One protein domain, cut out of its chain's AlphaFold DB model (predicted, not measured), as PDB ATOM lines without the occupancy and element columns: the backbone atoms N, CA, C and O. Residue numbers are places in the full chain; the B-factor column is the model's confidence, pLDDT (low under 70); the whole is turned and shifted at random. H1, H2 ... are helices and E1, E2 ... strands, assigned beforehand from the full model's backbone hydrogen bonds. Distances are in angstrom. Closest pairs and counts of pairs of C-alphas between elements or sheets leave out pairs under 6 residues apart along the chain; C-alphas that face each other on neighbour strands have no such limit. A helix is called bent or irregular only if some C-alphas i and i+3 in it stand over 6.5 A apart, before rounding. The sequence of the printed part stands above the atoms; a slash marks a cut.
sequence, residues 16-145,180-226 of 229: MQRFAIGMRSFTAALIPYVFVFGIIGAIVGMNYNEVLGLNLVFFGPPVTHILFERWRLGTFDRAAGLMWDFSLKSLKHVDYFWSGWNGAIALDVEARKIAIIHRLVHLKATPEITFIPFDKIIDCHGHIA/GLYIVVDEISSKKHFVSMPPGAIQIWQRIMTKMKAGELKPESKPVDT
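What this domain is: This is residues 16 to 145 and 180 to 226 of the 229 residues of an uncharacterized protein of marine sediment metagenome (UniProt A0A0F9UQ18). Two small sheets, E1 E2 E3 E4 and E5 E6 E7, partly face to face with crossed strands, make a head together with H4, which packs along E5 and E1. Residues 80 to 89 of H3b, the long arm of the bent helix H3, pack on the other face of the first sheet; the arm reaches out as a stalk to a helical far end of H1, H2 and H3a. The 177 printed residues have four named helices and seven named strands, in the order H1 H2 H3 E1 E2 E3 E4 E5 E6 E7 H4; the class is mixed, and both sheets are antiparallel in the order named. The whole is only just extended, close to loose, with a radius of gyration of the C-alphas of 24.0 A and spans of 75 by 33 by 31 A.

Where its parts are: The larger sheet has E1, residues 96 to 99, E2, 103 to 108, E3, 113 to 118, and E4, 128 to 133. The other has E5, 137 to 143, E6, 180 to 185, and E7, 191 to 196. H4, residues 199 to 214, is 22.9 A long and ends at C-alpha 214 (-2.018, 14.128, -42.713). H3, residues 50 to 89, was assigned as one helix by its hydrogen bonds but is bent: C-alphas 58 and 61 are 6.9 A apart. Its arms are H3a, 50 to 58, and H3b, 61 to 89, 42.1 A long. H2 is residues 30 to 47, 25.1 A; H1, 16 to 28, begins at C-alpha 16 (19.606, -32.851, -52.086).

How they stand to each other: E1 E2 E3 E4 is a meander, each strand the antiparallel neighbour and hairpin partner of the one before; N 98 and O 105 are 2.8 A apart, N 106 and O 115 2.9 A, N 116 and O 130 2.8 A. In the other sheet N 141 and O 182 are 3.0 A apart, and N 183 and O 193, in the hairpin E6 and E7, 2.8 A. The sheets form a sandwich, two sheets face to face, their strands at 51 degrees; the closest C-alphas of E2 and E7 are Gly 103 and Val 195, 5.5 A. H3b is on the first sheet at a height of 8.7 A, closest at Trp 84 and Ser 99, C-alphas 5.4 A apart. H4 is on its opposite face, three layers with helices on both faces, the local plane under H4 fitted to just 6 C-alphas. H4 is on E5 E6 E7 too, two layers, 9.2 A high; the C-alphas of Gly 142 and Ile 202 are 5.8 A apart. H2 and H3a form a helical hairpin, closest at C-alphas 41 and 53, 4.0 A. Residues 19 to 23 of H1 touch H3b, with the C-alphas of Gly 22 and Pro 62 6.3 A apart, only just about perpendicular at 70.1 degrees. Every O i to N i+4 pair is within hydrogen-bond range in H2, H3a, H3b and H4, and 7 of 9 in H1.

The domain as a whole: The C-alphas of Met 46 and Ala 214 are farthest apart, 75.9 A. Residues 146 to 179 are not printed; C-alphas 145 and 180 are 8.6 A apart across this cut. No link printed whole is long. Residues 67 to 74 of H3 stand free. Mean pLDDT of the printed part is 81.8, and 30 residues are under 70, among them 16 to 34 and 121 to 125.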
ATOM      1  N   MET A  16      18.156 -32.666 -51.908       39.75
ATOM      2  CA  MET A  16      19.606 -32.851 -52.086       39.75
ATOM      3  C   MET A  16      20.456 -31.757 -51.428       39.75
ATOM      4  O   MET A  16      21.533 -32.046 -50.914       39.75
ATOM      5  N   GLN A  17      19.990 -30.508 -51.402       46.22
ATOM      6  CA  GLN A  17      20.705 -29.423 -50.728       46.22
ATOM      7  C   GLN A  17      20.626 -29.555 -49.197       46.22
ATOM      8  O   GLN A  17      21.604 -29.242 -48.528       46.22
ATOM      9  N   ARG A  18      19.528 -30.090 -48.636       51.56
ATOM     10  CA  ARG A  18      19.434 -30.431 -47.199       51.56
ATOM     11  C   ARG A  18      20.400 -31.539 -46.810       51.56
ATOM     12  O   ARG A  18      21.059 -31.439 -45.783       51.56
ATOM     13  N   PHE A  19      20.520 -32.562 -47.654       47.94
ATOM     14  CA  PHE A  19      21.506 -33.620 -47.463       47.94
ATOM     15  C   PHE A  19      22.936 -33.065 -47.545       47.94
ATOM     16  O   PHE A  19      23.743 -33.322 -46.662       47.94
ATOM     17  N   ALA A  20      23.239 -32.232 -48.544       49.03
ATOM     18  CA  ALA A  20      24.564 -31.635 -48.711       49.03
ATOM     19  C   ALA A  20      24.937 -30.642 -47.594       49.03
ATOM     20  O   ALA A  20      26.092 -30.606 -47.181       49.03
ATOM     21  N   ILE A  21      23.987 -29.848 -47.088       51.09
ATOM     22  CA  ILE A  21      24.205 -28.964 -45.933       51.09
ATOM     23  C   ILE A  21      24.362 -29.798 -44.665       51.09
ATOM     24  O   ILE A  21      25.347 -29.599 -43.970       51.09
ATOM     25  N   GLY A  22      23.508 -30.800 -44.430       49.56
ATOM     26  CA  GLY A  22      23.674 -31.749 -43.325       49.56
ATOM     27  C   GLY A  22      25.038 -32.450 -43.349       49.56
ATOM     28  O   GLY A  22      25.679 -32.568 -42.310       49.56
ATOM     29  N   MET A  23      25.535 -32.812 -44.537       48.25
ATOM     30  CA  MET A  23      26.876 -33.374 -44.761       48.25
ATOM     31  C   MET A  23      28.017 -32.347 -44.596       48.25
ATOM     32  O   MET A  23      29.127 -32.724 -44.235       48.25
ATOM     33  N   ARG A  24      27.779 -31.048 -44.821       47.56
ATOM     34  CA  ARG A  24      28.767 -29.970 -44.586       47.56
ATOM     35  C   ARG A  24      28.812 -29.529 -43.120       47.56
ATOM     36  O   ARG A  24      29.894 -29.349 -42.568       47.56
ATOM     37  N   SER A  25      27.664 -29.434 -42.451       44.25
ATOM     38  CA  SER A  25      27.563 -29.272 -40.994       44.25
ATOM     39  C   SER A  25      28.204 -30.454 -40.259       44.25
ATOM     40  O   SER A  25      28.796 -30.270 -39.197       44.25
ATOM     41  N   PHE A  26      28.160 -31.642 -40.873       47.09
ATOM     42  CA  PHE A  26      28.879 -32.843 -40.450       47.09
ATOM     43  C   PHE A  26      30.372 -32.583 -40.247       47.09
ATOM     44  O   PHE A  26      30.907 -32.989 -39.228       47.09
ATOM     45  N   THR A  27      31.044 -31.871 -41.162       50.75
ATOM     46  CA  THR A  27      32.500 -31.648 -41.074       50.75
ATOM     47  C   THR A  27      32.936 -30.693 -39.959       50.75
ATOM     48  O   THR A  27      34.027 -30.867 -39.429       50.75
ATOM     49  N   ALA A  28      32.100 -29.730 -39.553       45.81
ATOM     50  CA  ALA A  28      32.448 -28.766 -38.498       45.81
ATOM     51  C   ALA A  28      32.012 -29.215 -37.088       45.81
ATOM     52  O   ALA A  28      32.649 -28.857 -36.102       45.81
ATOM     53  N   ALA A  29      30.956 -30.030 -36.978       50.28
ATOM     54  CA  ALA A  29      30.444 -30.556 -35.707       50.28
ATOM     55  C   ALA A  29      30.837 -32.027 -35.444       50.28
ATOM     56  O   ALA A  29      30.307 -32.653 -34.525       50.28
ATOM     57  N   LEU A  30      31.754 -32.577 -36.251       55.06
ATOM     58  CA  LEU A  30      32.070 -34.008 -36.331       55.06
ATOM     59  C   LEU A  30      32.522 -34.592 -34.985       55.06
ATOM     60  O   LEU A  30      32.161 -35.715 -34.653       55.06
ATOM     61  N   ILE A  31      33.253 -33.825 -34.175       57.25
ATOM     62  CA  ILE A  31      33.880 -34.362 -32.964       57.25
ATOM     63  C   ILE A  31      32.838 -34.637 -31.862       57.25
ATOM     64  O   ILE A  31      32.710 -35.788 -31.469       57.25
ATOM     65  N   PRO A  32      32.002 -33.696 -31.387       60.84
ATOM     66  CA  PRO A  32      31.034 -34.039 -30.339       60.84
ATOM     67  C   PRO A  32      29.952 -35.023 -30.815       60.84
ATOM     68  O   PRO A  32      29.538 -35.906 -30.066       60.84
ATOM     69  N   TYR A  33      29.501 -34.897 -32.069       65.62
ATOM     70  CA  TYR A  33      28.369 -35.669 -32.588       65.62
ATOM     71  C   TYR A  33      28.720 -37.121 -32.925       65.62
ATOM     72  O   TYR A  33      27.942 -38.015 -32.595       65.62
ATOM     73  N   VAL A  34      29.885 -37.382 -33.531       63.75
ATOM     74  CA  VAL A  34      30.332 -38.761 -33.795       63.75
ATOM     75  C   VAL A  34      30.624 -39.490 -32.488       63.75
ATOM     76  O   VAL A  34      30.320 -40.673 -32.384       63.75
ATOM     77  N   PHE A  35      31.113 -38.795 -31.456       71.88
ATOM     78  CA  PHE A  35      31.273 -39.396 -30.133       71.88
ATOM     79  C   PHE A  35      29.925 -39.752 -29.493       71.88
ATOM     80  O   PHE A  35      29.771 -40.865 -29.001       71.88
ATOM     81  N   VAL A  36      28.916 -38.875 -29.549       80.88
ATOM     82  CA  VAL A  36      27.583 -39.170 -28.985       80.88
ATOM     83  C   VAL A  36      26.917 -40.346 -29.704       80.88
ATOM     84  O   VAL A  36      26.513 -41.309 -29.054       80.88
ATOM     85  N   PHE A  37      26.833 -40.317 -31.037       81.62
ATOM     86  CA  PHE A  37      26.201 -41.403 -31.796       81.62
ATOM     87  C   PHE A  37      27.054 -42.672 -31.846       81.62
ATOM     88  O   PHE A  37      26.493 -43.760 -31.906       81.62
ATOM     89  N   GLY A  38      28.380 -42.558 -31.754       82.44
ATOM     90  CA  GLY A  38      29.303 -43.682 -31.608       82.44
ATOM     91  C   GLY A  38      29.128 -44.407 -30.277       82.44
ATOM     92  O   GLY A  38      29.004 -45.628 -30.263       82.44
ATOM     93  N   ILE A  39      29.028 -43.667 -29.167       83.94
ATOM     94  CA  ILE A  39      28.763 -44.235 -27.836       83.94
ATOM     95  C   ILE A  39      27.370 -44.872 -27.798       83.94
ATOM     96  O   ILE A  39      27.231 -46.022 -27.386       83.94
ATOM     97  N   ILE A  40      26.337 -44.165 -28.273       84.50
ATOM     98  CA  ILE A  40      24.966 -44.698 -28.323       84.50
ATOM     99  C   ILE A  40      24.901 -45.937 -29.226       84.50
ATOM    100  O   ILE A  40      24.307 -46.944 -28.849       84.50
ATOM    101  N   GLY A  41      25.539 -45.889 -30.396       85.38
ATOM    102  CA  GLY A  41      25.594 -46.994 -31.347       85.38
ATOM    103  C   GLY A  41      26.318 -48.218 -30.791       85.38
ATOM    104  O   GLY A  41      25.824 -49.329 -30.961       85.38
ATOM    105  N   ALA A  42      27.425 -48.030 -30.066       85.44
ATOM    106  CA  ALA A  42      28.140 -49.115 -29.396       85.44
ATOM    107  C   ALA A  42      27.289 -49.758 -28.292       85.44
ATOM    108  O   ALA A  42      27.163 -50.980 -28.250       85.44
ATOM    109  N   ILE A  43      26.631 -48.953 -27.449       87.75
ATOM    110  CA  ILE A  43      25.730 -49.454 -26.400       87.75
ATOM    111  C   ILE A  43      24.574 -50.254 -27.015       87.75
ATOM    112  O   ILE A  43      24.251 -51.338 -26.529       87.75
ATOM    113  N   VAL A  44      23.955 -49.757 -28.089       87.44
ATOM    114  CA  VAL A  44      22.841 -50.451 -28.757       87.44
ATOM    115  C   VAL A  44      23.314 -51.709 -29.491       87.44
ATOM    116  O   VAL A  44      22.640 -52.738 -29.435       87.44
ATOM    117  N   GLY A  45      24.482 -51.654 -30.133       86.88
ATOM    118  CA  GLY A  45      25.088 -52.789 -30.824       86.88
ATOM    119  C   GLY A  45      25.425 -53.938 -29.878       86.88
ATOM    120  O   GLY A  45      25.080 -55.077 -30.167       86.88
ATOM    121  N   MET A  46      26.012 -53.625 -28.718       87.56
ATOM    122  CA  MET A  46      26.411 -54.622 -27.720       87.56
ATOM    123  C   MET A  46      25.230 -55.237 -26.958       87.56
ATOM    124  O   MET A  46      25.304 -56.399 -26.578       87.56
ATOM    125  N   ASN A  47      24.161 -54.474 -26.701       88.88
ATOM    126  CA  ASN A  47      23.049 -54.940 -25.858       88.88
ATOM    127  C   ASN A  47      21.839 -55.464 -26.642       88.88
ATOM    128  O   ASN A  47      20.998 -56.141 -26.055       88.88
ATOM    129  N   TYR A  48      21.714 -55.135 -27.931       86.56
ATOM    130  CA  TYR A  48      20.507 -55.453 -28.701       86.56
ATOM    131  C   TYR A  48      20.810 -56.042 -30.077       86.56
ATOM    132  O   TYR A  48      20.428 -57.177 -30.351       86.56
ATOM    133  N   ASN A  49      21.421 -55.264 -30.975       88.81
ATOM    134  CA  ASN A  49      21.644 -55.677 -32.362       88.81
ATOM    135  C   ASN A  49      22.697 -54.784 -33.035       88.81
ATOM    136  O   ASN A  49      22.522 -53.568 -33.143       88.81
ATOM    137  N   GLU A  50      23.752 -55.405 -33.553       83.12
ATOM    138  CA  GLU A  50      24.870 -54.742 -34.231       83.12
ATOM    139  C   GLU A  50      24.440 -53.928 -35.462       83.12
ATOM    140  O   GLU A  50      24.932 -52.818 -35.672       83.12
ATOM    141  N   VAL A  51      23.461 -54.412 -36.237       83.94
ATOM    142  CA  VAL A  51      22.915 -53.703 -37.408       83.94
ATOM    143  C   VAL A  51      22.193 -52.420 -36.982       83.94
ATOM    144  O   VAL A  51      22.317 -51.385 -37.636       83.94
ATOM    145  N   LEU A  52      21.467 -52.454 -35.861       81.75
ATOM    146  CA  LEU A  52      20.822 -51.268 -35.285       81.75
ATOM    147  C   LEU A  52      21.852 -50.280 -34.724       81.75
ATOM    148  O   LEU A  52      21.707 -49.075 -34.936       81.75
ATOM    149  N   GLY A  53      22.905 -50.780 -34.071       81.75
ATOM    150  CA  GLY A  53      24.030 -49.967 -33.603       81.75
ATOM    151  C   GLY A  53      24.721 -49.224 -34.748       81.75
ATOM    152  O   GLY A  53      24.855 -48.002 -34.694       81.75
ATOM    153  N   LEU A  54      25.064 -49.928 -35.832       80.50
ATOM    154  CA  LEU A  54      25.648 -49.333 -37.041       80.50
ATOM    155  C   LEU A  54      24.707 -48.309 -37.689       80.50
ATOM    156  O   LEU A  54      25.135 -47.205 -38.029       80.50
ATOM    157  N   ASN A  55      23.413 -48.621 -37.799       80.75
ATOM    158  CA  ASN A  55      22.435 -47.688 -38.354       80.75
ATOM    159  C   ASN A  55      22.334 -46.385 -37.544       80.75
ATOM    160  O   ASN A  55      22.199 -45.314 -38.131       80.75
ATOM    161  N   LEU A  56      22.433 -46.440 -36.214       81.00
ATOM    162  CA  LEU A  56      22.436 -45.241 -35.371       81.00
ATOM    163  C   LEU A  56      23.683 -44.377 -35.582       81.00
ATOM    164  O   LEU A  56      23.563 -43.153 -35.596       81.00
ATOM    165  N   VAL A  57      24.849 -44.988 -35.799       79.31
ATOM    166  CA  VAL A  57      26.093 -44.253 -36.079       79.31
ATOM    167  C   VAL A  57      26.012 -43.520 -37.419       79.31
ATOM    168  O   VAL A  57      26.336 -42.335 -37.490       79.31
ATOM    169  N   PHE A  58      25.546 -44.194 -38.475       73.31
ATOM    170  CA  PHE A  58      25.547 -43.626 -39.828       73.31
ATOM    171  C   PHE A  58      24.326 -42.751 -40.136       73.31
ATOM    172  O   PHE A  58      24.455 -41.720 -40.795       73.31
ATOM    173  N   PHE A  59      23.139 -43.126 -39.651       75.81
ATOM    174  CA  PHE A  59      21.882 -42.444 -39.980       75.81
ATOM    175  C   PHE A  59      21.298 -41.623 -38.827       75.81
ATOM    176  O   PHE A  59      20.485 -40.731 -39.072       75.81
ATOM    177  N   GLY A  60      21.722 -41.848 -37.581       73.81
ATOM    178  CA  GLY A  60      21.289 -41.045 -36.433       73.81
ATOM    179  C   GLY A  60      21.575 -39.542 -36.593       73.81
ATOM    180  O   GLY A  60      20.653 -38.734 -36.424       73.81
ATOM    181  N   PRO A  61      22.793 -39.132 -36.991       73.31
ATOM    182  CA  PRO A  61      23.113 -37.719 -37.182       73.31
ATOM    183  C   PRO A  61      22.261 -36.996 -38.251       73.31
ATOM    184  O   PRO A  61      21.658 -35.972 -37.921       73.31
ATOM    185  N   PRO A  62      22.114 -37.487 -39.504       67.06
ATOM    186  CA  PRO A  62      21.273 -36.803 -40.488       67.06
ATOM    187  C   PRO A  62      19.792 -36.769 -40.077       67.06
ATOM    188  O   PRO A  62      19.128 -35.752 -40.281       67.06
ATOM    189  N   VAL A  63      19.272 -37.828 -39.443       72.25
ATOM    190  CA  VAL A  63      17.883 -37.859 -38.953       72.25
ATOM    191  C   VAL A  63      17.663 -36.830 -37.845       72.25
ATOM    192  O   VAL A  63      16.690 -36.076 -37.891       72.25
ATOM    193  N   THR A  64      18.566 -36.746 -36.867       70.62
ATOM    194  CA  THR A  64      18.437 -35.768 -35.775       70.62
ATOM    195  C   THR A  64      18.575 -34.331 -36.249       70.62
ATOM    196  O   THR A  64      17.821 -33.476 -35.784       70.62
ATOM    197  N   HIS A  65      19.437 -34.061 -37.231       70.00
ATOM    198  CA  HIS A  65      19.518 -32.744 -37.856       70.00
ATOM    199  C   HIS A  65      18.189 -32.339 -38.516       70.00
ATOM    200  O   HIS A  65      17.662 -31.263 -38.234       70.00
ATOM    201  N   ILE A  66      17.586 -33.232 -39.311       69.88
ATOM    202  CA  ILE A  66      16.278 -32.993 -39.948       69.88
ATOM    203  C   ILE A  66      15.186 -32.742 -38.899       69.88
ATOM    204  O   ILE A  66      14.355 -31.844 -39.060       69.88
ATOM    205  N   LEU A  67      15.168 -33.527 -37.817       73.94
ATOM    206  CA  LEU A  67      14.210 -33.349 -36.725       73.94
ATOM    207  C   LEU A  67      14.402 -32.006 -36.017       73.94
ATOM    208  O   LEU A  67      13.416 -31.317 -35.751       73.94
ATOM    209  N   PHE A  68      15.648 -31.605 -35.762       70.81
ATOM    210  CA  PHE A  68      15.970 -30.324 -35.142       70.81
ATOM    211  C   PHE A  68      15.556 -29.142 -36.024       70.81
ATOM    212  O   PHE A  68      14.908 -28.211 -35.543       70.81
ATOM    213  N   GLU A  69      15.840 -29.195 -37.329       68.75
ATOM    214  CA  GLU A  69      15.378 -28.183 -38.283       68.75
ATOM    215  C   GLU A  69      13.852 -28.087 -38.310       68.75
ATOM    216  O   GLU A  69      13.293 -26.989 -38.244       68.75
ATOM    217  N   ARG A  70      13.162 -29.231 -38.363       71.81
ATOM    218  CA  ARG A  70      11.697 -29.278 -38.367       71.81
ATOM    219  C   ARG A  70      11.112 -28.712 -37.078       71.81
ATOM    220  O   ARG A  70      10.144 -27.953 -37.139       71.81
ATOM    221  N   TRP A  71      11.694 -29.050 -35.929       73.38
ATOM    222  CA  TRP A  71      11.299 -28.497 -34.638       73.38
ATOM    223  C   TRP A  71      11.498 -26.979 -34.608       73.38
ATOM    224  O   TRP A  71      10.558 -26.245 -34.296       73.38
ATOM    225  N   ARG A  72      12.664 -26.490 -35.049       70.50
ATOM    226  CA  ARG A  72      12.973 -25.056 -35.122       70.50
ATOM    227  C   ARG A  72      11.990 -24.301 -36.020       70.50
ATOM    228  O   ARG A  72      11.440 -23.282 -35.605       70.50
ATOM    229  N   LEU A  73      11.703 -24.819 -37.213       72.44
ATOM    230  CA  LEU A  73      10.712 -24.236 -38.124       72.44
ATOM    231  C   LEU A  73       9.306 -24.232 -37.510       72.44
ATOM    232  O   LEU A  73       8.617 -23.219 -37.573       72.44
ATOM    233  N   GLY A  74       8.910 -25.319 -36.846       75.50
ATOM    234  CA  GLY A  74       7.632 -25.390 -36.140       75.50
ATOM    235  C   GLY A  74       7.515 -24.355 -35.017       75.50
ATOM    236  O   GLY A  74       6.460 -23.746 -34.851       75.50
ATOM    237  N   THR A  75       8.593 -24.104 -34.264       75.81
ATOM    238  CA  THR A  75       8.603 -23.042 -33.241       75.81
ATOM    239  C   THR A  75       8.506 -21.643 -33.847       75.81
ATOM    240  O   THR A  75       7.791 -20.802 -33.303       75.81
ATOM    241  N   PHE A  76       9.155 -21.406 -34.991       75.38
ATOM    242  CA  PHE A  76       9.049 -20.150 -35.733       75.38
ATOM    243  C   PHE A  76       7.620 -19.910 -36.232       75.38
ATOM    244  O   PHE A  76       7.051 -18.853 -35.971       75.38
ATOM    245  N   ASP A  77       7.015 -20.904 -36.887       77.69
ATOM    246  CA  ASP A  77       5.652 -20.801 -37.416       77.69
ATOM    247  C   ASP A  77       4.630 -20.561 -36.292       77.69
ATOM    248  O   ASP A  77       3.725 -19.740 -36.437       77.69
ATOM    249  N   ARG A  78       4.797 -21.224 -35.137       81.06
ATOM    250  CA  ARG A  78       3.962 -20.978 -33.949       81.06
ATOM    251  C   ARG A  78       4.123 -19.559 -33.414       81.06
ATOM    252  O   ARG A  78       3.123 -18.927 -33.092       81.06
ATOM    253  N   ALA A  79       5.354 -19.055 -33.324       80.62
ATOM    254  CA  ALA A  79       5.613 -17.693 -32.863       80.62
ATOM    255  C   ALA A  79       5.003 -16.651 -33.810       80.62
ATOM    256  O   ALA A  79       4.334 -15.729 -33.353       80.62
ATOM    257  N   ALA A  80       5.165 -16.833 -35.122       81.94
ATOM    258  CA  ALA A  80       4.550 -15.969 -36.122       81.94
ATOM    259  C   ALA A  80       3.015 -16.017 -36.077       81.94
ATOM    260  O   ALA A  80       2.370 -14.973 -36.131       81.94
ATOM    261  N   GLY A  81       2.428 -17.210 -35.941       83.31
ATOM    262  CA  GLY A  81       0.980 -17.372 -35.803       83.31
ATOM    263  C   GLY A  81       0.431 -16.699 -34.545       83.31
ATOM    264  O   GLY A  81      -0.614 -16.060 -34.603       83.31
ATOM    265  N   LEU A  82       1.165 -16.784 -33.433       86.06
ATOM    266  CA  LEU A  82       0.821 -16.100 -32.191       86.06
ATOM    267  C   LEU A  82       0.859 -14.579 -32.365       86.06
ATOM    268  O   LEU A  82      -0.116 -13.914 -32.033       86.06
ATOM    269  N   MET A  83       1.938 -14.030 -32.929       87.75
ATOM    270  CA  MET A  83       2.043 -12.588 -33.191       87.75
ATOM    271  C   MET A  83       0.910 -12.097 -34.093       87.75
ATOM    272  O   MET A  83       0.297 -11.080 -33.790       87.75
ATOM    273  N   TRP A  84       0.560 -12.870 -35.122       89.12
ATOM    274  CA  TRP A  84      -0.551 -12.563 -36.018       89.12
ATOM    275  C   TRP A  84      -1.885 -12.456 -35.272       89.12
ATOM    276  O   TRP A  84      -2.631 -11.494 -35.448       89.12
ATOM    277  N   ASP A  85      -2.183 -13.438 -34.417       88.88
ATOM    278  CA  ASP A  85      -3.408 -13.437 -33.619       88.88
ATOM    279  C   ASP A  85      -3.442 -12.266 -32.627       88.88
ATOM    280  O   ASP A  85      -4.503 -11.677 -32.417       88.88
ATOM    281  N   PHE A  86      -2.296 -11.900 -32.043       90.50
ATOM    282  CA  PHE A  86      -2.193 -10.731 -31.171       90.50
ATOM    283  C   PHE A  86      -2.380  -9.419 -31.935       90.50
ATOM    284  O   PHE A  86      -3.100  -8.557 -31.440       90.50
ATOM    285  N   SER A  87      -1.827  -9.274 -33.141       90.75
ATOM    286  CA  SER A  87      -2.036  -8.085 -33.981       90.75
ATOM    287  C   SER A  87      -3.514  -7.822 -34.220       90.75
ATOM    288  O   SER A  87      -3.986  -6.719 -33.956       90.75
ATOM    289  N   LEU A  88      -4.259  -8.858 -34.610       90.88
ATOM    290  CA  LEU A  88      -5.691  -8.758 -34.896       90.88
ATOM    291  C   LEU A  88      -6.562  -8.509 -33.659       90.88
ATOM    292  O   LEU A  88      -7.660  -7.980 -33.792       90.88
ATOM    293  N   LYS A  89      -6.105  -8.909 -32.467       91.00
ATOM    294  CA  LYS A  89      -6.869  -8.793 -31.209       91.00
ATOM    295  C   LYS A  89      -6.419  -7.639 -30.316       91.00
ATOM    296  O   LYS A  89      -7.031  -7.405 -29.279       91.00
ATOM    297  N   SER A  90      -5.329  -6.962 -30.671       90.25
ATOM    298  CA  SER A  90      -4.725  -5.917 -29.838       90.25
ATOM    299  C   SER A  90      -5.615  -4.680 -29.704       90.25
ATOM    300  O   SER A  90      -5.615  -4.031 -28.660       90.25
ATOM    301  N   LEU A  91      -6.390  -4.362 -30.740       91.19
ATOM    302  CA  LEU A  91      -7.245  -3.180 -30.822       91.19
ATOM    303  C   LEU A  91      -8.711  -3.597 -30.999       91.19
ATOM    304  O   LEU A  91      -9.010  -4.748 -31.315       91.19
ATOM    305  N   LYS A  92      -9.635  -2.658 -30.755       90.38
ATOM    306  CA  LYS A  92     -11.079  -2.909 -30.891       90.38
ATOM    307  C   LYS A  92     -11.446  -3.116 -32.360       90.38
ATOM    308  O   LYS A  92     -12.224  -4.014 -32.666       90.38
ATOM    309  N   HIS A  93     -10.859  -2.297 -33.228       92.19
ATOM    310  CA  HIS A  93     -10.876  -2.444 -34.674       92.19
ATOM    311  C   HIS A  93      -9.433  -2.368 -35.185       92.19
ATOM    312  O   HIS A  93      -8.612  -1.653 -34.616       92.19
ATOM    313  N   VAL A  94      -9.093  -3.160 -36.198       93.56
ATOM    314  CA  VAL A  94      -7.752  -3.164 -36.799       93.56
ATOM    315  C   VAL A  94      -7.929  -2.924 -38.285       93.56
ATOM    316  O   VAL A  94      -8.437  -3.795 -38.985       93.56
ATOM    317  N   ASP A  95      -7.492  -1.761 -38.756       94.12
ATOM    318  CA  ASP A  95      -7.562  -1.396 -40.171       94.12
ATOM    319  C   ASP A  95      -6.328  -1.899 -40.916       94.12
ATOM    320  O   ASP A  95      -6.433  -2.585 -41.929       94.12
ATOM    321  N   TYR A  96      -5.145  -1.626 -40.365       94.44
ATOM    322  CA  TYR A  96      -3.864  -2.003 -40.953       94.44
ATOM    323  C   TYR A  96      -2.998  -2.692 -39.912       94.44
ATOM    324  O   TYR A  96      -2.883  -2.229 -38.775       94.44
ATOM    325  N   PHE A  97      -2.346  -3.783 -40.296       94.62
ATOM    326  CA  PHE A  97      -1.385  -4.442 -39.425       94.62
ATOM    327  C   PHE A  97      -0.220  -5.046 -40.202       94.62
ATOM    328  O   PHE A  97      -0.268  -5.254 -41.413       94.62
ATOM    329  N   TRP A  98       0.857  -5.302 -39.477       94.12
ATOM    330  CA  TRP A  98       1.997  -6.078 -39.924       94.12
ATOM    331  C   TRP A  98       2.409  -7.015 -38.809       94.12
ATOM    332  O   TRP A  98       2.467  -6.607 -37.649       94.12
ATOM    333  N   SER A  99       2.719  -8.263 -39.152       90.81
ATOM    334  CA  SER A  99       3.091  -9.270 -38.164       90.81
ATOM    335  C   SER A  99       4.344 -10.038 -38.557       90.81
ATOM    336  O   SER A  99       4.326 -10.883 -39.453       90.81
ATOM    337  N   GLY A 100       5.421  -9.812 -37.812       86.06
ATOM    338  CA  GLY A 100       6.624 -10.628 -37.838       86.06
ATOM    339  C   GLY A 100       6.706 -11.622 -36.680       86.06
ATOM    340  O   GLY A 100       5.842 -11.686 -35.811       86.06
ATOM    341  N   TRP A 101       7.783 -12.407 -36.647       79.25
ATOM    342  CA  TRP A 101       8.024 -13.383 -35.574       79.25
ATOM    343  C   TRP A 101       8.494 -12.763 -34.242       79.25
ATOM    344  O   TRP A 101       8.346 -13.398 -33.198       79.25
ATOM    345  N   ASN A 102       9.056 -11.546 -34.274       80.25
ATOM    346  CA  ASN A 102       9.601 -10.839 -33.101       80.25
ATOM    347  C   ASN A 102       8.926  -9.503 -32.788       80.25
ATOM    348  O   ASN A 102       9.092  -8.962 -31.695       80.25
ATOM    349  N   GLY A 103       8.172  -8.971 -33.738       87.69
ATOM    350  CA  GLY A 103       7.508  -7.691 -33.609       87.69
ATOM    351  C   GLY A 103       6.276  -7.667 -34.488       87.69
ATOM    352  O   GLY A 103       6.218  -8.363 -35.501       87.69
ATOM    353  N   ALA A 104       5.296  -6.883 -34.084       92.50
ATOM    354  CA  ALA A 104       4.145  -6.573 -34.899       92.50
ATOM    355  C   ALA A 104       3.657  -5.160 -34.587       92.50
ATOM    356  O   ALA A 104       3.962  -4.596 -33.533       92.50
ATOM    357  N   ILE A 105       2.913  -4.593 -35.523       95.44
ATOM    358  CA  ILE A 105       2.274  -3.292 -35.378       95.44
ATOM    359  C   ILE A 105       0.861  -3.385 -35.941       95.44
ATOM    360  O   ILE A 105       0.642  -4.000 -36.984       95.44
ATOM    361  N   ALA A 106      -0.098  -2.809 -35.230       95.81
ATOM    362  CA  ALA A 106      -1.487  -2.709 -35.649       95.81
ATOM    363  C   ALA A 106      -1.974  -1.272 -35.459       95.81
ATOM    364  O   ALA A 106      -1.505  -0.565 -34.565       95.81
ATOM    365  N   LEU A 107      -2.897  -0.842 -36.308       95.69
ATOM    366  CA  LEU A 107      -3.399   0.522 -36.355       95.69
ATOM    367  C   LEU A 107      -4.928   0.519 -36.438       95.69
ATOM    368  O   LEU A 107      -5.509  -0.235 -37.216       95.69
ATOM    369  N   ASP A 108      -5.538   1.390 -35.637       95.44
ATOM    370  CA  ASP A 108      -6.971   1.692 -35.610       95.44
ATOM    371  C   ASP A 108      -7.136   3.173 -35.987       95.44
ATOM    372  O   ASP A 108      -6.712   4.071 -35.247       95.44
ATOM    373  N   VAL A 109      -7.672   3.420 -37.183       94.00
ATOM    374  CA  VAL A 109      -7.832   4.753 -37.772       94.00
ATOM    375  C   VAL A 109      -8.905   5.531 -37.021       94.00
ATOM    376  O   VAL A 109      -8.695   6.701 -36.695       94.00
ATOM    377  N   GLU A 110     -10.032   4.887 -36.711       92.81
ATOM    378  CA  GLU A 110     -11.171   5.526 -36.047       92.81
ATOM    379  C   GLU A 110     -10.833   5.906 -34.607       92.81
ATOM    380  O   GLU A 110     -11.079   7.035 -34.179       92.81
ATOM    381  N   ALA A 111     -10.206   4.992 -33.862       92.81
ATOM    382  CA  ALA A 111      -9.782   5.251 -32.490       92.81
ATOM    383  C   ALA A 111      -8.460   6.034 -32.391       92.81
ATOM    384  O   ALA A 111      -8.005   6.306 -31.278       92.81
ATOM    385  N   ARG A 112      -7.840   6.383 -33.529       93.62
ATOM    386  CA  ARG A 112      -6.599   7.167 -33.648       93.62
ATOM    387  C   ARG A 112      -5.460   6.661 -32.758       93.62
ATOM    388  O   ARG A 112      -4.821   7.434 -32.037       93.62
ATOM    389  N   LYS A 113      -5.202   5.354 -32.790       94.62
ATOM    390  CA  LYS A 113      -4.157   4.715 -31.977       94.62
ATOM    391  C   LYS A 113      -3.456   3.584 -32.716       94.62
ATOM    392  O   LYS A 113      -4.040   2.910 -33.561       94.62
ATOM    393  N   ILE A 114      -2.202   3.347 -32.345       95.12
ATOM    394  CA  ILE A 114      -1.442   2.166 -32.751       95.12
ATOM    395  C   ILE A 114      -1.196   1.246 -31.556       95.12
ATOM    396  O   ILE A 114      -1.101   1.691 -30.410       95.12
ATOM    397  N   ALA A 115      -1.059  -0.042 -31.839       95.38
ATOM    398  CA  ALA A 115      -0.541  -1.043 -30.925       95.38
ATOM    399  C   ALA A 115       0.790  -1.563 -31.469       95.38
ATOM    400  O   ALA A 115       0.855  -2.079 -32.585       95.38
ATOM    401  N   ILE A 116       1.844  -1.443 -30.671       94.19
ATOM    402  CA  ILE A 116       3.147  -2.040 -30.942       94.19
ATOM    403  C   ILE A 116       3.287  -3.286 -30.081       94.19
ATOM    404  O   ILE A 116       3.089  -3.232 -28.868       94.19
ATOM    405  N   ILE A 117       3.633  -4.405 -30.705       92.25
ATOM    406  CA  ILE A 117       3.641  -5.721 -30.076       92.25
ATOM    407  C   ILE A 117       5.058  -6.281 -30.156       92.25
ATOM    408  O   ILE A 117       5.595  -6.465 -31.249       92.25
ATOM    409  N   HIS A 118       5.657  -6.584 -29.008       88.50
ATOM    410  CA  HIS A 118       7.005  -7.138 -28.909       88.50
ATOM    411  C   HIS A 118       6.989  -8.528 -28.300       88.50
ATOM    412  O   HIS A 118       6.403  -8.773 -27.243       88.50
ATOM    413  N   ARG A 119       7.699  -9.453 -28.945       80.62
ATOM    414  CA  ARG A 119       7.917 -10.779 -28.380       80.62
ATOM    415  C   ARG A 119       9.147 -10.755 -27.479       80.62
ATOM    416  O   ARG A 119      10.275 -10.662 -27.955       80.62
ATOM    417  N   LEU A 120       8.942 -10.919 -26.175       70.06
ATOM    418  CA  LEU A 120      10.036 -11.115 -25.224       70.06
ATOM    419  C   LEU A 120      10.541 -12.563 -25.329       70.06
ATOM    420  O   LEU A 120      10.018 -13.461 -24.669       70.06
ATOM    421  N   VAL A 121      11.555 -12.775 -26.177       61.12
ATOM    422  CA  VAL A 121      12.121 -14.089 -26.562       61.12
ATOM    423  C   VAL A 121      12.494 -14.973 -25.360       61.12
ATOM    424  O   VAL A 121      12.469 -16.197 -25.480       61.12
ATOM    425  N   HIS A 122      12.776 -14.379 -24.197       54.81
ATOM    426  CA  HIS A 122      13.292 -15.088 -23.023       54.81
ATOM    427  C   HIS A 122      12.337 -15.183 -21.825       54.81
ATOM    428  O   HIS A 122      12.695 -15.841 -20.854       54.81
ATOM    429  N   LEU A 123      11.162 -14.537 -21.841       48.66
ATOM    430  CA  LEU A 123      10.452 -14.264 -20.579       48.66
ATOM    431  C   LEU A 123       8.948 -14.576 -20.545       48.66
ATOM    432  O   LEU A 123       8.450 -14.825 -19.450       48.66
ATOM    433  N   LYS A 124       8.197 -14.581 -21.660       53.78
ATOM    434  CA  LYS A 124       6.729 -14.770 -21.594       53.78
ATOM    435  C   LYS A 124       6.132 -15.473 -22.815       53.78
ATOM    436  O   LYS A 124       6.529 -15.233 -23.951       53.78
ATOM    437  N   ALA A 125       5.110 -16.297 -22.564       65.00
ATOM    438  CA  ALA A 125       4.229 -16.842 -23.602       65.00
ATOM    439  C   ALA A 125       3.361 -15.750 -24.263       65.00
ATOM    440  O   ALA A 125       2.910 -15.917 -25.394       65.00
ATOM    441  N   THR A 126       3.147 -14.631 -23.565       77.25
ATOM    442  CA  THR A 126       2.375 -13.473 -24.026       77.25
ATOM    443  C   THR A 126       3.302 -12.336 -24.471       77.25
ATOM    444  O   THR A 126       4.188 -11.963 -23.695       77.25
ATOM    445  N   PRO A 127       3.103 -11.755 -25.667       83.62
ATOM    446  CA  PRO A 127       3.820 -10.565 -26.107       83.62
ATOM    447  C   PRO A 127       3.521  -9.364 -25.208       83.62
ATOM    448  O   PRO A 127       2.461  -9.282 -24.586       83.62
ATOM    449  N   GLU A 128       4.447  -8.416 -25.166       88.19
ATOM    450  CA  GLU A 128       4.213  -7.100 -24.584       88.19
ATOM    451  C   GLU A 128       3.530  -6.209 -25.621       88.19
ATOM    452  O   GLU A 128       3.942  -6.191 -26.781       88.19
ATOM    453  N   ILE A 129       2.487  -5.482 -25.216       90.94
ATOM    454  CA  ILE A 129       1.732  -4.588 -26.098       90.94
ATOM    455  C   ILE A 129       1.820  -3.175 -25.536       90.94
ATOM    456  O   ILE A 129       1.441  -2.932 -24.392       90.94
ATOM    457  N   THR A 130       2.296  -2.243 -26.354       92.56
ATOM    458  CA  THR A 130       2.290  -0.813 -26.052       92.56
ATOM    459  C   THR A 130       1.279  -0.107 -26.942       92.56
ATOM    460  O   THR A 130       1.338  -0.226 -28.164       92.56
ATOM    461  N   PHE A 131       0.366   0.646 -26.334       94.06
ATOM    462  CA  PHE A 131      -0.616   1.457 -27.048       94.06
ATOM    463  C   PHE A 131      -0.151   2.904 -27.123       94.06
ATOM    464  O   PHE A 131       0.197   3.492 -26.099       94.06
ATOM    465  N   ILE A 132      -0.166   3.478 -28.324       92.62
ATOM    466  CA  ILE A 132       0.297   4.843 -28.565       92.62
ATOM    467  C   ILE A 132      -0.789   5.596 -29.346       92.62
ATOM    468  O   ILE A 132      -1.111   5.213 -30.474       92.62
ATOM    469  N   PRO A 133      -1.382   6.646 -28.760       93.31
ATOM    470  CA  PRO A 133      -2.261   7.574 -29.469       93.31
ATOM    471  C   PRO A 133      -1.527   8.318 -30.595       93.31
ATOM    472  O   PRO A 133      -0.347   8.637 -30.453       93.31
ATOM    473  N   PHE A 134      -2.204   8.615 -31.707       92.88
ATOM    474  CA  PHE A 134      -1.580   9.267 -32.872       92.88
ATOM    475  C   PHE A 134      -1.004  10.651 -32.561       92.88
ATOM    476  O   PHE A 134       0.035  11.012 -33.105       92.88
ATOM    477  N   ASP A 135      -1.671  11.416 -31.699       90.56
ATOM    478  CA  ASP A 135      -1.269  12.758 -31.267       90.56
ATOM    479  C   ASP A 135       0.062  12.763 -30.513       90.56
ATOM    480  O   ASP A 135       0.774  13.761 -30.542       90.56
ATOM    481  N   LYS A 136       0.447  11.632 -29.913       91.62
ATOM    482  CA  LYS A 136       1.749  11.495 -29.257       91.62
ATOM    483  C   LYS A 136       2.880  11.130 -30.217       91.62
ATOM    484  O   LYS A 136       4.027  11.091 -29.792       91.62
ATOM    485  N   ILE A 137       2.612  10.815 -31.484       91.50
ATOM    486  CA  ILE A 137       3.644  10.337 -32.416       91.50
ATOM    487  C   ILE A 137       4.278  11.521 -33.150       91.50
ATOM    488  O   ILE A 137       3.728  12.033 -34.126       91.50
ATOM    489  N   ILE A 138       5.484  11.908 -32.731       90.19
ATOM    490  CA  ILE A 138       6.209  13.050 -33.307       90.19
ATOM    491  C   ILE A 138       6.874  12.671 -34.625       90.19
ATOM    492  O   ILE A 138       6.812  13.427 -35.593       90.19
ATOM    493  N   ASP A 139       7.483  11.487 -34.705       89.38
ATOM    494  CA  ASP A 139       8.281  11.066 -35.860       89.38
ATOM    495  C   ASP A 139       8.221   9.550 -36.092       89.38
ATOM    496  O   ASP A 139       7.907   8.771 -35.191       89.38
ATOM    497  N   CYS A 140       8.479   9.147 -37.334       91.69
ATOM    498  CA  CYS A 140       8.566   7.758 -37.748       91.69
ATOM    499  C   CYS A 140       9.602   7.601 -38.867       91.69
ATOM    500  O   CYS A 140       9.422   8.136 -39.963       91.69
ATOM    501  N   HIS A 141      10.658   6.825 -38.623       92.94
ATOM    502  CA  HIS A 141      11.705   6.595 -39.616       92.94
ATOM    503  C   HIS A 141      12.160   5.139 -39.667       92.94
ATOM    504  O   HIS A 141      12.194   4.417 -38.672       92.94
ATOM    505  N   GLY A 142      12.513   4.707 -40.873       92.25
ATOM    506  CA  GLY A 142      13.113   3.410 -41.125       92.25
ATOM    507  C   GLY A 142      14.586   3.376 -40.746       92.25
ATOM    508  O   GLY A 142      15.323   4.328 -41.000       92.25
ATOM    509  N   HIS A 143      15.027   2.251 -40.200       93.12
ATOM    510  CA  HIS A 143      16.432   1.928 -40.022       93.12
ATOM    511  C   HIS A 143      16.738   0.605 -40.718       93.12
ATOM    512  O   HIS A 143      16.027  -0.381 -40.532       93.12
ATOM    513  N   ILE A 144      17.788   0.600 -41.536       91.12
ATOM    514  CA  ILE A 144      18.280  -0.584 -42.238       91.12
ATOM    515  C   ILE A 144      19.719  -0.792 -41.784       91.12
ATOM    516  O   ILE A 144      20.581   0.041 -42.061       91.12
ATOM    517  N   ALA A 145      19.959  -1.883 -41.062       88.38
ATOM    518  CA  ALA A 145      21.289  -2.238 -40.593       88.38
ATOM    519  C   ALA A 145      22.026  -3.060 -41.662       88.38
ATOM    520  O   ALA A 145      21.443  -3.933 -42.308       88.38
ATOM    521  N   GLY A 180      14.291  -2.205 -39.119       92.94
ATOM    522  CA  GLY A 180      12.898  -1.977 -38.745       92.94
ATOM    523  C   GLY A 180      12.463  -0.515 -38.715       92.94
ATOM    524  O   GLY A 180      13.116   0.367 -39.268       92.94
ATOM    525  N   LEU A 181      11.326  -0.270 -38.071       94.12
ATOM    526  CA  LEU A 181      10.685   1.038 -37.969       94.12
ATOM    527  C   LEU A 181      10.847   1.608 -36.558       94.12
ATOM    528  O   LEU A 181      10.427   0.971 -35.590       94.12
ATOM    529  N   TYR A 182      11.409   2.810 -36.445       93.75
ATOM    530  CA  TYR A 182      11.418   3.585 -35.208       93.75
ATOM    531  C   TYR A 182      10.223   4.531 -35.163       93.75
ATOM    532  O   TYR A 182       9.999   5.301 -36.095       93.75
ATOM    533  N   ILE A 183       9.494   4.502 -34.053       92.25
ATOM    534  CA  ILE A 183       8.376   5.393 -33.749       92.25
ATOM    535  C   ILE A 183       8.782   6.236 -32.543       92.25
ATOM    536  O   ILE A 183       9.083   5.698 -31.475       92.25
ATOM    537  N   VAL A 184       8.827   7.552 -32.736       91.44
ATOM    538  CA  VAL A 184       9.233   8.523 -31.718       91.44
ATOM    539  C   VAL A 184       7.988   9.136 -31.097       91.44
ATOM    540  O   VAL A 184       7.148   9.692 -31.810       91.44
ATOM    541  N   VAL A 185       7.883   9.029 -29.775       89.94
ATOM    542  CA  VAL A 185       6.720   9.477 -29.006       89.94
ATOM    543  C   VAL A 185       7.078  10.698 -28.162       89.94
ATOM    544  O   VAL A 185       8.165  10.753 -27.578       89.94
ATOM    545  N   ASP A 186       6.159  11.660 -28.102       83.00
ATOM    546  CA  ASP A 186       6.231  12.834 -27.236       83.00
ATOM    547  C   ASP A 186       6.004  12.433 -25.776       83.00
ATOM    548  O   ASP A 186       4.878  12.291 -25.294       83.00
ATOM    549  N   GLU A 187       7.107  12.176 -25.084       75.88
ATOM    550  CA  GLU A 187       7.174  11.964 -23.643       75.88
ATOM    551  C   GLU A 187       8.356  12.772 -23.092       75.88
ATOM    552  O   GLU A 187       9.272  13.123 -23.837       75.88
ATOM    553  N   ILE A 188       8.377  13.012 -21.774       61.56
ATOM    554  CA  ILE A 188       9.393  13.816 -21.060       61.56
ATOM    555  C   ILE A 188      10.843  13.413 -21.420       61.56
ATOM    556  O   ILE A 188      11.747  14.240 -21.345       61.56
ATOM    557  N   SER A 189      11.073  12.165 -21.845       59.06
ATOM    558  CA  SER A 189      12.381  11.652 -22.276       59.06
ATOM    559  C   SER A 189      12.430  11.120 -23.720       59.06
ATOM    560  O   SER A 189      13.297  10.300 -24.009       59.06
ATOM    561  N   SER A 190      11.508  11.519 -24.608       67.75
ATOM    562  CA  SER A 190      11.368  11.029 -25.997       67.75
ATOM    563  C   SER A 190      11.587   9.515 -26.136       67.75
ATOM    564  O   SER A 190      12.657   9.040 -26.530       67.75
ATOM    565  N   LYS A 191      10.560   8.727 -25.814       79.81
ATOM    566  CA  LYS A 191      10.646   7.268 -25.907       79.81
ATOM    567  C   LYS A 191      10.617   6.820 -27.372       79.81
ATOM    568  O   LYS A 191       9.745   7.221 -28.145       79.81
ATOM    569  N   LYS A 192      11.579   5.974 -27.757       85.69
ATOM    570  CA  LYS A 192      11.639   5.346 -29.085       85.69
ATOM    571  C   LYS A 192      11.136   3.912 -29.003       85.69
ATOM    572  O   LYS A 192      11.664   3.115 -28.230       85.69
ATOM    573  N   HIS A 193      10.154   3.581 -29.831       90.06
ATOM    574  CA  HIS A 193       9.671   2.216 -30.015       90.06
ATOM    575  C   HIS A 193      10.185   1.662 -31.339       90.06
ATOM    576  O   HIS A 193      10.114   2.347 -32.354       90.06
ATOM    577  N   PHE A 194      10.706   0.435 -31.338       91.38
ATOM    578  CA  PHE A 194      11.331  -0.167 -32.513       91.38
ATOM    579  C   PHE A 194      10.626  -1.452 -32.926       91.38
ATOM    580  O   PHE A 194      10.602  -2.413 -32.163       91.38
ATOM    581  N   VAL A 195      10.115  -1.505 -34.153       92.00
ATOM    582  CA  VAL A 195       9.466  -2.696 -34.712       92.00
ATOM    583  C   VAL A 195      10.346  -3.285 -35.807       92.00
ATOM    584  O   VAL A 195      10.425  -2.728 -36.899       92.00
ATOM    585  N   SER A 196      10.992  -4.423 -35.526       89.69
ATOM    586  CA  SER A 196      11.788  -5.147 -36.529       89.69
ATOM    587  C   SER A 196      10.890  -5.603 -37.674       89.69
ATOM    588  O   SER A 196       9.921  -6.314 -37.426       89.69
ATOM    589  N   MET A 197      11.211  -5.203 -38.904       90.44
ATOM    590  CA  MET A 197      10.453  -5.526 -40.118       90.44
ATOM    591  C   MET A 197      11.352  -5.393 -41.362       90.44
ATOM    592  O   MET A 197      12.327  -4.644 -41.327       90.44
ATOM    593  N   PRO A 198      11.068  -6.102 -42.471       89.06
ATOM    594  CA  PRO A 198      11.903  -6.033 -43.669       89.06
ATOM    595  C   PRO A 198      11.796  -4.667 -44.377       89.06
ATOM    596  O   PRO A 198      10.760  -4.008 -44.265       89.06
ATOM    597  N   PRO A 199      12.796  -4.272 -45.192       88.69
ATOM    598  CA  PRO A 199      12.831  -2.963 -45.855       88.69
ATOM    599  C   PRO A 199      11.575  -2.594 -46.658       88.69
ATOM    600  O   PRO A 199      11.145  -1.445 -46.622       88.69
ATOM    601  N   GLY A 200      10.951  -3.560 -47.342       89.31
ATOM    602  CA  GLY A 200       9.696  -3.317 -48.068       89.31
ATOM    603  C   GLY A 200       8.550  -2.898 -47.141       89.31
ATOM    604  O   GLY A 200       7.862  -1.917 -47.411       89.31
ATOM    605  N   ALA A 201       8.412  -3.570 -45.994       91.31
ATOM    606  CA  ALA A 201       7.404  -3.235 -44.990       91.31
ATOM    607  C   ALA A 201       7.672  -1.868 -44.343       91.31
ATOM    608  O   ALA A 201       6.728  -1.115 -44.121       91.31
ATOM    609  N   ILE A 202       8.945  -1.510 -44.112       93.38
ATOM    610  CA  ILE A 202       9.328  -0.186 -43.590       93.38
ATOM    611  C   ILE A 202       8.750   0.921 -44.476       93.38
ATOM    612  O   ILE A 202       8.100   1.833 -43.971       93.38
ATOM    613  N   GLN A 203       8.938   0.828 -45.795       92.75
ATOM    614  CA  GLN A 203       8.463   1.854 -46.727       92.75
ATOM    615  C   GLN A 203       6.936   1.982 -46.720       92.75
ATOM    616  O   GLN A 203       6.408   3.095 -46.765       92.75
ATOM    617  N   ILE A 204       6.222   0.856 -46.649       94.06
ATOM    618  CA  ILE A 204       4.757   0.833 -46.569       94.06
ATOM    619  C   ILE A 204       4.298   1.515 -45.280       94.06
ATOM    620  O   ILE A 204       3.462   2.418 -45.324       94.06
ATOM    621  N   TRP A 205       4.896   1.159 -44.144       94.88
ATOM    622  CA  TRP A 205       4.539   1.745 -42.857       94.88
ATOM    623  C   TRP A 205       4.894   3.217 -42.748       94.88
ATOM    624  O   TRP A 205       4.087   3.983 -42.236       94.88
ATOM    625  N   GLN A 206       6.026   3.662 -43.287       94.50
ATOM    626  CA  GLN A 206       6.323   5.091 -43.358       94.50
ATOM    627  C   GLN A 206       5.233   5.847 -44.129       94.50
ATOM    628  O   GLN A 206       4.764   6.879 -43.657       94.50
ATOM    629  N   ARG A 207       4.747   5.311 -45.261       94.25
ATOM    630  CA  ARG A 207       3.631   5.924 -46.007       94.25
ATOM    631  C   ARG A 207       2.329   5.932 -45.206       94.25
ATOM    632  O   ARG A 207       1.638   6.948 -45.216       94.25
ATOM    633  N   ILE A 208       1.998   4.835 -44.519       94.56
ATOM    634  CA  ILE A 208       0.815   4.753 -43.645       94.56
ATOM    635  C   ILE A 208       0.902   5.814 -42.545       94.56
ATOM    636  O   ILE A 208      -0.044   6.572 -42.360       94.56
ATOM    637  N   MET A 209       2.050   5.935 -41.875       94.00
ATOM    638  CA  MET A 209       2.264   6.902 -40.796       94.00
ATOM    639  C   MET A 209       2.237   8.354 -41.298       94.00
ATOM    640  O   MET A 209       1.707   9.227 -40.612       94.00
ATOM    641  N   THR A 210       2.734   8.629 -42.506       93.00
ATOM    642  CA  THR A 210       2.606   9.954 -43.136       93.00
ATOM    643  C   THR A 210       1.147  10.293 -43.434       93.00
ATOM    644  O   THR A 210       0.680  11.363 -43.051       93.00
ATOM    645  N   LYS A 211       0.391   9.369 -44.046       93.69
ATOM    646  CA  LYS A 211      -1.049   9.556 -44.313       93.69
ATOM    647  C   LYS A 211      -1.859   9.711 -43.030       93.69
ATOM    648  O   LYS A 211      -2.776  10.523 -42.973       93.69
ATOM    649  N   MET A 212      -1.501   8.959 -41.994       92.62
ATOM    650  CA  MET A 212      -2.084   9.055 -40.660       92.62
ATOM    651  C   MET A 212      -1.912  10.467 -40.083       92.62
ATOM    652  O   MET A 212      -2.892  11.062 -39.641       92.62
ATOM    653  N   LYS A 213      -0.694  11.030 -40.135       89.69
ATOM    654  CA  LYS A 213      -0.424  12.405 -39.680       89.69
ATOM    655  C   LYS A 213      -1.157  13.459 -40.507       89.69
ATOM    656  O   LYS A 213      -1.641  14.431 -39.941       89.69
ATOM    657  N   ALA A 214      -1.270  13.248 -41.817       90.88
ATOM    658  CA  ALA A 214      -2.018  14.128 -42.713       90.88
ATOM    659  C   ALA A 214      -3.550  14.016 -42.550       90.88
ATOM    660  O   ALA A 214      -4.281  14.854 -43.067       90.88
ATOM    661  N   GLY A 215      -4.054  12.996 -41.841       88.50
ATOM    662  CA  GLY A 215      -5.491  12.724 -41.727       88.50
ATOM    663  C   GLY A 215      -6.117  12.121 -42.991       88.50
ATOM    664  O   GLY A 215      -7.335  12.112 -43.128       88.50
ATOM    665  N   GLU A 216      -5.298  11.608 -43.909       92.00
ATOM    666  CA  GLU A 216      -5.721  11.041 -45.199       92.00
ATOM    667  C   GLU A 216      -5.940   9.523 -45.151       92.00
ATOM    668  O   GLU A 216      -6.381   8.912 -46.129       92.00
ATOM    669  N   LEU A 217      -5.577   8.889 -44.035       91.75
ATOM    670  CA  LEU A 217      -5.737   7.453 -43.854       91.75
ATOM    671  C   LEU A 217      -7.222   7.124 -43.654       91.75
ATOM    672  O   LEU A 217      -7.881   7.717 -42.802       91.75
ATOM    673  N   LYS A 218      -7.748   6.192 -44.452       90.62
ATOM    674  CA  LYS A 218      -9.158   5.792 -44.401       90.62
ATOM    675  C   LYS A 218      -9.314   4.525 -43.555       90.62
ATOM    676  O   LYS A 218      -8.443   3.663 -43.641       90.62
ATOM    677  N   PRO A 219     -10.398   4.398 -42.772       91.81
ATOM    678  CA  PRO A 219     -10.747   3.135 -42.136       91.81
ATOM    679  C   PRO A 219     -11.008   2.052 -43.185       91.81
ATOM    680  O   PRO A 219     -11.542   2.328 -44.264       91.81
ATOM    681  N   GLU A 220     -10.660   0.818 -42.849       91.38
ATOM    682  CA  GLU A 220     -10.851  -0.357 -43.687       91.38
ATOM    683  C   GLU A 220     -11.945  -1.250 -43.097       91.38
ATOM    684  O   GLU A 220     -12.058  -1.450 -41.888       91.38
ATOM    685  N   SER A 221     -12.753  -1.852 -43.969       86.62
ATOM    686  CA  SER A 221     -13.826  -2.765 -43.534       86.62
ATOM    687  C   SER A 221     -13.305  -4.085 -42.952       86.62
ATOM    688  O   SER A 221     -14.026  -4.784 -42.238       86.62
ATOM    689  N   LYS A 222     -12.063  -4.454 -43.285       88.62
ATOM    690  CA  LYS A 222     -11.379  -5.657 -42.810       88.62
ATOM    691  C   LYS A 222      -9.904  -5.343 -42.565       88.62
ATOM    692  O   LYS A 222      -9.347  -4.558 -43.328       88.62
ATOM    693  N   PRO A 223      -9.257  -6.021 -41.600       90.00
ATOM    694  CA  PRO A 223      -7.832  -5.852 -41.360       90.00
ATOM    695  C   PRO A 223      -7.005  -6.142 -42.614       90.00
ATOM    696  O   PRO A 223      -7.064  -7.245 -43.167       90.00
ATOM    697  N   VAL A 224      -6.205  -5.165 -43.030       91.44
ATOM    698  CA  VAL A 224      -5.271  -5.271 -44.147       91.44
ATOM    699  C   VAL A 224      -3.902  -5.681 -43.619       91.44
ATOM    700  O   VAL A 224      -3.275  -4.953 -42.845       91.44
ATOM    701  N   ASP A 225      -3.420  -6.843 -44.064       90.50
ATOM    702  CA  ASP A 225      -2.036  -7.244 -43.830       90.50
ATOM    703  C   ASP A 225      -1.108  -6.510 -44.801       90.50
ATOM    704  O   ASP A 225      -1.025  -6.811 -45.993       90.50
ATOM    705  N   THR A 226      -0.379  -5.546 -44.259       89.00
ATOM    706  CA  THR A 226       0.554  -4.695 -45.001       89.00
ATOM    707  C   THR A 226       1.802  -5.431 -45.484       89.00
ATOM    708  O   THR A 226       2.568  -4.875 -46.262       89.00
TER     709      THR A 226